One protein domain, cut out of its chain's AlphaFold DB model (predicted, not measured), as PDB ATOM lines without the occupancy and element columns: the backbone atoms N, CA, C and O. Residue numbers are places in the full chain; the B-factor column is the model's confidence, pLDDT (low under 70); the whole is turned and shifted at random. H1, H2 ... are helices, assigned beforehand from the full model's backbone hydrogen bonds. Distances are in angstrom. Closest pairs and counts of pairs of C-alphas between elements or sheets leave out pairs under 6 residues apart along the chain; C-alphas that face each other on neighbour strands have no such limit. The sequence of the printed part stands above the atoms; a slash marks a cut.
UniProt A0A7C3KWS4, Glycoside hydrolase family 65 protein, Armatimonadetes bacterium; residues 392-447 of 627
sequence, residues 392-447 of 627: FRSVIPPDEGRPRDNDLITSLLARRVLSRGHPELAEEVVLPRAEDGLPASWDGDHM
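This is residues 392 to 447 of the 627 residues of the protein "Glycoside hydrolase family 65 protein" of Armatimonadetes bacterium (UniProt A0A7C3KWS4). With little regular structure, this is a short helical hairpin, H1 and H2 side by side, at one end of a flat outline; two long stretches with no named element, residues 392 to 407 and 429 to 447, make most of the other end. The printed part has 56 residues, with named helices H1 then H2, 17 residues in all, and no named strand; the class is all helix. It is compact, with a radius of gyration of the C-alphas of 11.5 A, and spans 34 by 26 by 14 A.

Find C-alpha 408 at (-19.797, -30.836, 41.593); from there H1, residues 408 to 418, runs 15.1 A. H2, residues 423 to 428, runs 8.9 A to C-alpha 428 at (-27.487, -24.676, 51.116).

Look at Arg 415 and Ala 426, the closest C-alphas of H1 and H2, 4.5 A apart: the helices touch. They form a hairpin, at a shallow tilt of 25 degrees, opposite ways, with a tight link. Every O i to N i+4 pair is within hydrogen-bond range in H1, and 1 of 2 in H2.

The C-alphas of Gly 421 and His 446 are the two farthest apart, 34.5 A. The printed part has no cut, and no printed residue is under 70 in pLDDT.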
ATOM      1  N   PHE A 392     -22.454 -33.566  50.383       98.31
ATOM      2  CA  PHE A 392     -22.506 -34.931  49.853       98.31
ATOM      3  C   PHE A 392     -21.098 -35.528  49.868       98.31
ATOM      4  O   PHE A 392     -20.350 -35.448  48.894       98.31
ATOM      5  N   ARG A 393     -20.714 -36.110  51.004       97.69
ATOM      6  CA  ARG A 393     -19.369 -36.662  51.236       97.69
ATOM      7  C   ARG A 393     -19.242 -38.096  50.763       97.69
ATOM      8  O   ARG A 393     -20.218 -38.830  50.829       97.69
ATOM      9  N   SER A 394     -18.059 -38.541  50.354       97.12
ATOM     10  CA  SER A 394     -17.773 -39.922  49.940       97.12
ATOM     11  C   SER A 394     -18.723 -40.445  48.851       97.12
ATOM     12  O   SER A 394     -19.301 -41.530  48.968       97.12
ATOM     13  N   VAL A 395     -18.883 -39.670  47.778       97.19
ATOM     14  CA  VAL A 395     -19.646 -40.023  46.568       97.19
ATOM     15  C   VAL A 395     -18.701 -40.286  45.401       97.19
ATOM     16  O   VAL A 395     -17.640 -39.680  45.313       97.19
ATOM     17  N   ILE A 396     -19.040 -41.207  44.504       96.69
ATOM     18  CA  ILE A 396     -18.228 -41.450  43.303       96.69
ATOM     19  C   ILE A 396     -18.657 -40.449  42.224       96.69
ATOM     20  O   ILE A 396     -19.848 -40.403  41.909       96.69
ATOM     21  N   PRO A 397     -17.722 -39.644  41.690       95.12
ATOM     22  CA  PRO A 397     -18.014 -38.672  40.645       95.12
ATOM     23  C   PRO A 397     -18.202 -39.363  39.282       95.12
ATOM     24  O   PRO A 397     -17.805 -40.521  39.126       95.12
ATOM     25  N   PRO A 398     -18.682 -38.636  38.256       93.75
ATOM     26  CA  PRO A 398     -18.670 -39.101  36.867       93.75
ATOM     27  C   PRO A 398     -17.304 -39.577  36.365       93.75
ATOM     28  O   PRO A 398     -17.237 -40.459  35.524       93.75
ATOM     29  N   ASP A 399     -16.205 -39.033  36.892       88.81
ATOM     30  CA  ASP A 399     -14.837 -39.475  36.574       88.81
ATOM     31  C   ASP A 399     -14.485 -40.894  37.090       88.81
ATOM     32  O   ASP A 399     -13.397 -41.414  36.847       88.81
ATOM     33  N   GLU A 400     -15.421 -41.532  37.797       86.88
ATOM     34  CA  GLU A 400     -15.310 -42.867  38.378       86.88
ATOM     35  C   GLU A 400     -14.143 -43.024  39.379       86.88
ATOM     36  O   GLU A 400     -13.467 -42.086  39.813       86.88
ATOM     37  N   GLY A 401     -13.932 -44.256  39.842       85.06
ATOM     38  CA  GLY A 401     -12.826 -44.596  40.725       85.06
ATOM     39  C   GLY A 401     -13.128 -44.353  42.202       85.06
ATOM     40  O   GLY A 401     -13.871 -45.111  42.822       85.06
ATOM     41  N   ARG A 402     -12.443 -43.385  42.821       87.81
ATOM     42  CA  ARG A 402     -12.471 -43.217  44.285       87.81
ATOM     43  C   ARG A 402     -13.569 -42.244  44.715       87.81
ATOM     44  O   ARG A 402     -13.709 -41.208  44.068       87.81
ATOM     45  N   PRO A 403     -14.261 -42.512  45.838       94.31
ATOM     46  CA  PRO A 403     -15.171 -41.545  46.431       94.31
ATOM     47  C   PRO A 403     -14.487 -40.203  46.718       94.31
ATOM     48  O   PRO A 403     -13.325 -40.162  47.132       94.31
ATOM     49  N   ARG A 404     -15.226 -39.120  46.491       95.88
ATOM     50  CA  ARG A 404     -14.856 -37.718  46.681       95.88
ATOM     51  C   ARG A 404     -15.906 -37.026  47.537       95.88
ATOM     52  O   ARG A 404     -17.051 -37.471  47.597       95.88
ATOM     53  N   ASP A 405     -15.514 -35.930  48.165       97.56
ATOM     54  CA  ASP A 405     -16.440 -35.087  48.909       97.56
ATOM     55  C   ASP A 405     -16.925 -33.944  48.025       97.56
ATOM     56  O   ASP A 405     -16.129 -33.311  47.328       97.56
ATOM     57  N   ASN A 406     -18.236 -33.698  48.064       97.94
ATOM     58  CA  ASN A 406     -18.901 -32.603  47.365       97.94
ATOM     59  C   ASN A 406     -18.555 -32.573  45.869       97.94
ATOM     60  O   ASN A 406     -18.175 -31.537  45.337       97.94
ATOM     61  N   ASP A 407     -18.664 -33.722  45.189       98.00
ATOM     62  CA  ASP A 407     -18.568 -33.784  43.724       98.00
ATOM     63  C   ASP A 407     -19.553 -32.797  43.081       98.00
ATOM     64  O   ASP A 407     -20.752 -32.820  43.373       98.00
ATOM     65  N   LEU A 408     -19.052 -31.945  42.184       98.38
ATOM     66  CA  LEU A 408     -19.797 -30.836  41.593       98.38
ATOM     67  C   LEU A 408     -21.065 -31.316  40.895       98.38
ATOM     68  O   LEU A 408     -22.117 -30.692  41.028       98.38
ATOM     69  N   ILE A 409     -20.981 -32.419  40.154       98.38
ATOM     70  CA  ILE A 409     -22.104 -32.923  39.360       98.38
ATOM     71  C   ILE A 409     -23.175 -33.512  40.266       98.38
ATOM     72  O   ILE A 409     -24.353 -33.186  40.111       98.38
ATOM     73  N   THR A 410     -22.773 -34.306  41.254       98.50
ATOM     74  CA  THR A 410     -23.672 -34.829  42.285       98.50
ATOM     75  C   THR A 410     -24.360 -33.696  43.046       98.50
ATOM     76  O   THR A 410     -25.585 -33.711  43.171       98.50
ATOM     77  N   SER A 411     -23.610 -32.683  43.491       98.56
ATOM     78  CA  SER A 411     -24.157 -31.537  44.221       98.56
ATOM     79  C   SER A 411     -25.102 -30.687  43.361       98.56
ATOM     80  O   SER A 411     -26.185 -30.327  43.817       98.56
ATOM     81  N   LEU A 412     -24.764 -30.397  42.100       98.56
ATOM     82  CA  LEU A 412     -25.647 -29.642  41.199       98.56
ATOM     83  C   LEU A 412     -26.943 -30.396  40.886       98.56
ATOM     84  O   LEU A 412     -28.015 -29.792  40.811       98.56
ATOM     85  N   LEU A 413     -26.857 -31.713  40.711       98.56
ATOM     86  CA  LEU A 413     -28.026 -32.561  40.526       98.56
ATOM     87  C   LEU A 413     -28.902 -32.594  41.778       98.56
ATOM     88  O   LEU A 413     -30.110 -32.395  41.662       98.56
ATOM     89  N   ALA A 414     -28.311 -32.772  42.960       98.50
ATOM     90  CA  ALA A 414     -29.034 -32.718  44.225       98.50
ATOM     91  C   ALA A 414     -29.727 -31.362  44.410       98.50
ATOM     92  O   ALA A 414     -30.925 -31.317  44.674       98.50
ATOM     93  N   ARG A 415     -29.012 -30.255  44.172       97.88
ATOM     94  CA  ARG A 415     -29.571 -28.897  44.209       97.88
ATOM     95  C   ARG A 415     -30.757 -28.742  43.259       97.88
ATOM     96  O   ARG A 415     -31.788 -28.205  43.654       97.88
ATOM     97  N   ARG A 416     -30.648 -29.238  42.021       96.12
ATOM     98  CA  ARG A 416     -31.757 -29.212  41.055       96.12
ATOM     99  C   ARG A 416     -32.960 -30.009  41.561       96.12
ATOM    100  O   ARG A 416     -34.068 -29.483  41.519       96.12
ATOM    101  N   VAL A 417     -32.753 -31.230  42.049       97.38
ATOM    102  CA  VAL A 417     -33.832 -32.077  42.585       97.38
ATOM    103  C   VAL A 417     -34.533 -31.385  43.758       97.38
ATOM    104  O   VAL A 417     -35.751 -31.229  43.740       97.38
ATOM    105  N   LEU A 418     -33.762 -30.897  44.732       97.38
ATOM    106  CA  LEU A 418     -34.288 -30.263  45.941       97.38
ATOM    107  C   LEU A 418     -34.981 -28.926  45.662       97.38
ATOM    108  O   LEU A 418     -35.894 -28.568  46.391       97.38
ATOM    109  N   SER A 419     -34.624 -28.203  44.593       94.12
ATOM    110  CA  SER A 419     -35.227 -26.894  44.284       94.12
ATOM    111  C   SER A 419     -36.750 -26.917  44.087       94.12
ATOM    112  O   SER A 419     -37.391 -25.868  44.131       94.12
ATOM    113  N   ARG A 420     -37.337 -28.104  43.878       84.62
ATOM    114  CA  ARG A 420     -38.776 -28.289  43.660       84.62
ATOM    115  C   ARG A 420     -39.579 -28.349  44.957       84.62
ATOM    116  O   ARG A 420     -40.614 -27.693  45.040       84.62
ATOM    117  N   GLY A 421     -39.142 -29.160  45.921       89.75
ATOM    118  CA  GLY A 421     -39.836 -29.363  47.198       89.75
ATOM    119  C   GLY A 421     -39.197 -28.637  48.382       89.75
ATOM    120  O   GLY A 421     -39.881 -28.352  49.362       89.75
ATOM    121  N   HIS A 422     -37.909 -28.310  48.270       96.19
ATOM    122  CA  HIS A 422     -37.047 -27.797  49.337       96.19
ATOM    123  C   HIS A 422     -36.078 -26.711  48.822       96.19
ATOM    124  O   HIS A 422     -34.853 -26.884  48.891       96.19
ATOM    125  N   PRO A 423     -36.580 -25.596  48.253       95.44
ATOM    126  CA  PRO A 423     -35.737 -24.546  47.675       95.44
ATOM    127  C   PRO A 423     -34.736 -23.949  48.675       95.44
ATOM    128  O   PRO A 423     -33.624 -23.598  48.291       95.44
ATOM    129  N   GLU A 424     -35.085 -23.889  49.959       95.88
ATOM    130  CA  GLU A 424     -34.191 -23.462  51.036       95.88
ATOM    131  C   GLU A 424     -32.990 -24.398  51.210       95.88
ATOM    132  O   GLU A 424     -31.861 -23.930  51.326       95.88
ATOM    133  N   LEU A 425     -33.205 -25.716  51.153       96.69
ATOM    134  CA  LEU A 425     -32.124 -26.699  51.257       96.69
ATOM    135  C   LEU A 425     -31.288 -26.748  49.980       96.69
ATOM    136  O   LEU A 425     -30.085 -26.987  50.040       96.69
ATOM    137  N   ALA A 426     -31.908 -26.505  48.823       97.06
ATOM    138  CA  ALA A 426     -31.213 -26.445  47.544       97.06
ATOM    139  C   ALA A 426     -30.134 -25.345  47.526       97.06
ATOM    140  O   ALA A 426     -29.039 -25.572  47.009       97.06
ATOM    141  N   GLU A 427     -30.414 -24.177  48.111       96.69
ATOM    142  CA  GLU A 427     -29.448 -23.073  48.217       96.69
ATOM    143  C   GLU A 427     -28.312 -23.349  49.211       96.69
ATOM    144  O   GLU A 427     -27.230 -22.777  49.083       96.69
ATOM    145  N   GLU A 428     -28.517 -24.258  50.164       97.81
ATOM    146  CA  GLU A 428     -27.487 -24.676  51.116       97.81
ATOM    147  C   GLU A 428     -26.568 -25.783  50.589       97.81
ATOM    148  O   GLU A 428     -25.566 -26.090  51.237       97.81
ATOM    149  N   VAL A 429     -26.888 -26.406  49.446       98.50
ATOM    150  CA  VAL A 429     -26.040 -27.455  48.865       98.50
ATOM    151  C   VAL A 429     -24.652 -26.898  48.568       98.50
ATOM    152  O   VAL A 429     -24.484 -25.976  47.764       98.50
ATOM    153  N   VAL A 430     -23.643 -27.505  49.187       98.38
ATOM    154  CA  VAL A 430     -22.246 -27.102  49.036       98.38
ATOM    155  C   VAL A 430     -21.757 -27.454  47.633       98.38
ATOM    156  O   VAL A 430     -21.776 -28.613  47.206       98.38
ATOM    157  N   LEU A 431     -21.288 -26.427  46.920       98.06
ATOM    158  CA  LEU A 431     -20.636 -26.555  45.621       98.06
ATOM    159  C   LEU A 431     -19.118 -26.383  45.786       98.06
ATOM    160  O   LEU A 431     -18.688 -25.384  46.374       98.06
ATOM    161  N   PRO A 432     -18.302 -27.315  45.268       97.44
ATOM    162  CA  PRO A 432     -16.853 -27.271  45.414       97.44
ATOM    163  C   PRO A 432     -16.250 -26.096  44.629       97.44
ATOM    164  O   PRO A 432     -16.622 -25.806  43.486       97.44
ATOM    165  N   ARG A 433     -15.282 -25.418  45.244       95.88
ATOM    166  CA  ARG A 433     -14.563 -24.266  44.680       95.88
ATOM    167  C   ARG A 433     -13.061 -24.513  44.786       95.88
ATOM    168  O   ARG A 433     -12.592 -25.038  45.793       95.88
ATOM    169  N   ALA A 434     -12.319 -24.140  43.748       94.75
ATOM    170  CA  ALA A 434     -10.862 -24.122  43.773       94.75
ATOM    171  C   ALA A 434     -10.347 -22.913  44.578       94.75
ATOM    172  O   ALA A 434     -11.111 -22.002  44.901       94.75
ATOM    173  N   GLU A 435      -9.044 -22.884  44.871       92.00
ATOM    174  CA  GLU A 435      -8.408 -21.788  45.626       92.00
ATOM    175  C   GLU A 435      -8.578 -20.414  44.955       92.00
ATOM    176  O   GLU A 435      -8.656 -19.397  45.638       92.00
ATOM    177  N   ASP A 436      -8.691 -20.381  43.626       92.44
ATOM    178  CA  ASP A 436      -8.915 -19.164  42.841       92.44
ATOM    179  C   ASP A 436     -10.402 -18.802  42.651       92.44
ATOM    180  O   ASP A 436     -10.730 -17.894  41.890       92.44
ATOM    181  N   GLY A 437     -11.314 -19.496  43.339       92.75
ATOM    182  CA  GLY A 437     -12.754 -19.209  43.348       92.75
ATOM    183  C   GLY A 437     -13.548 -19.782  42.169       92.75
ATOM    184  O   GLY A 437     -14.783 -19.822  42.217       92.75
ATOM    185  N   LEU A 438     -12.886 -20.295  41.132       95.19
ATOM    186  CA  LEU A 438     -13.569 -21.000  40.046       95.19
ATOM    187  C   LEU A 438     -14.120 -22.355  40.536       95.19
ATOM    188  O   LEU A 438     -13.574 -22.935  41.481       95.19
ATOM    189  N   PRO A 439     -15.184 -22.892  39.913       96.44
ATOM    190  CA  PRO A 439     -15.704 -24.212  40.265       96.44
ATOM    191  C   PRO A 439     -14.622 -25.300  40.202       96.44
ATOM    192  O   PRO A 439     -13.819 -25.333  39.263       96.44
ATOM    193  N   ALA A 440     -14.609 -26.177  41.207       96.62
ATOM    194  CA  ALA A 440     -13.774 -27.378  41.235       96.62
ATOM    195  C   ALA A 440     -14.607 -28.622  40.883       96.62
ATOM    196  O   ALA A 440     -15.826 -28.582  41.003       96.62
ATOM    197  N   SER A 441     -13.991 -29.742  40.481       96.00
ATOM    198  CA  SER A 441     -14.755 -30.986  40.257       96.00
ATOM    199  C   SER A 441     -15.246 -31.597  41.570       96.00
ATOM    200  O   SER A 441     -16.318 -32.184  41.608       96.00
ATOM    201  N   TRP A 442     -14.469 -31.461  42.645       96.94
ATOM    202  CA  TRP A 442     -14.789 -31.892  44.007       96.94
ATOM    203  C   TRP A 442     -13.910 -31.127  45.008       96.94
ATOM    204  O   TRP A 442     -12.985 -30.407  44.610       96.94
ATOM    205  N   ASP A 443     -14.166 -31.286  46.307       97.25
ATOM    206  CA  ASP A 443     -13.360 -30.645  47.350       97.25
ATOM    207  C   ASP A 443     -11.904 -31.148  47.324       97.25
ATOM    208  O   ASP A 443     -11.630 -32.344  47.445       97.25
ATOM    209  N   GLY A 444     -10.949 -30.224  47.183       94.81
ATOM    210  CA  GLY A 444      -9.521 -30.559  47.116       94.81
ATOM    211  C   GLY A 444      -9.092 -31.207  45.794       94.81
ATOM    212  O   GLY A 444      -8.137 -31.984  45.763       94.81
ATOM    213  N   ASP A 445      -9.801 -30.937  44.697       94.44
ATOM    214  CA  ASP A 445      -9.404 -31.402  43.371       94.44
ATOM    215  C   ASP A 445      -8.041 -30.828  42.938       94.44
ATOM    216  O   ASP A 445      -7.849 -29.621  42.819       94.44
ATOM    217  N   HIS A 446      -7.088 -31.727  42.680       90.69
ATOM    218  CA  HIS A 446      -5.734 -31.402  42.231       90.69
ATOM    219  C   HIS A 446      -5.539 -31.572  40.718       90.69
ATOM    220  O   HIS A 446      -4.399 -31.526  40.256       90.69
ATOM    221  N   MET A 447      -6.610 -31.822  39.954       90.94
ATOM    222  CA  MET A 447      -6.591 -31.824  38.485       90.94
ATOM    223  C   MET A 447      -5.592 -32.823  37.869       90.94
ATOM    224  O   MET A 447      -4.945 -32.552  36.861       90.94
TER     225      MET A 447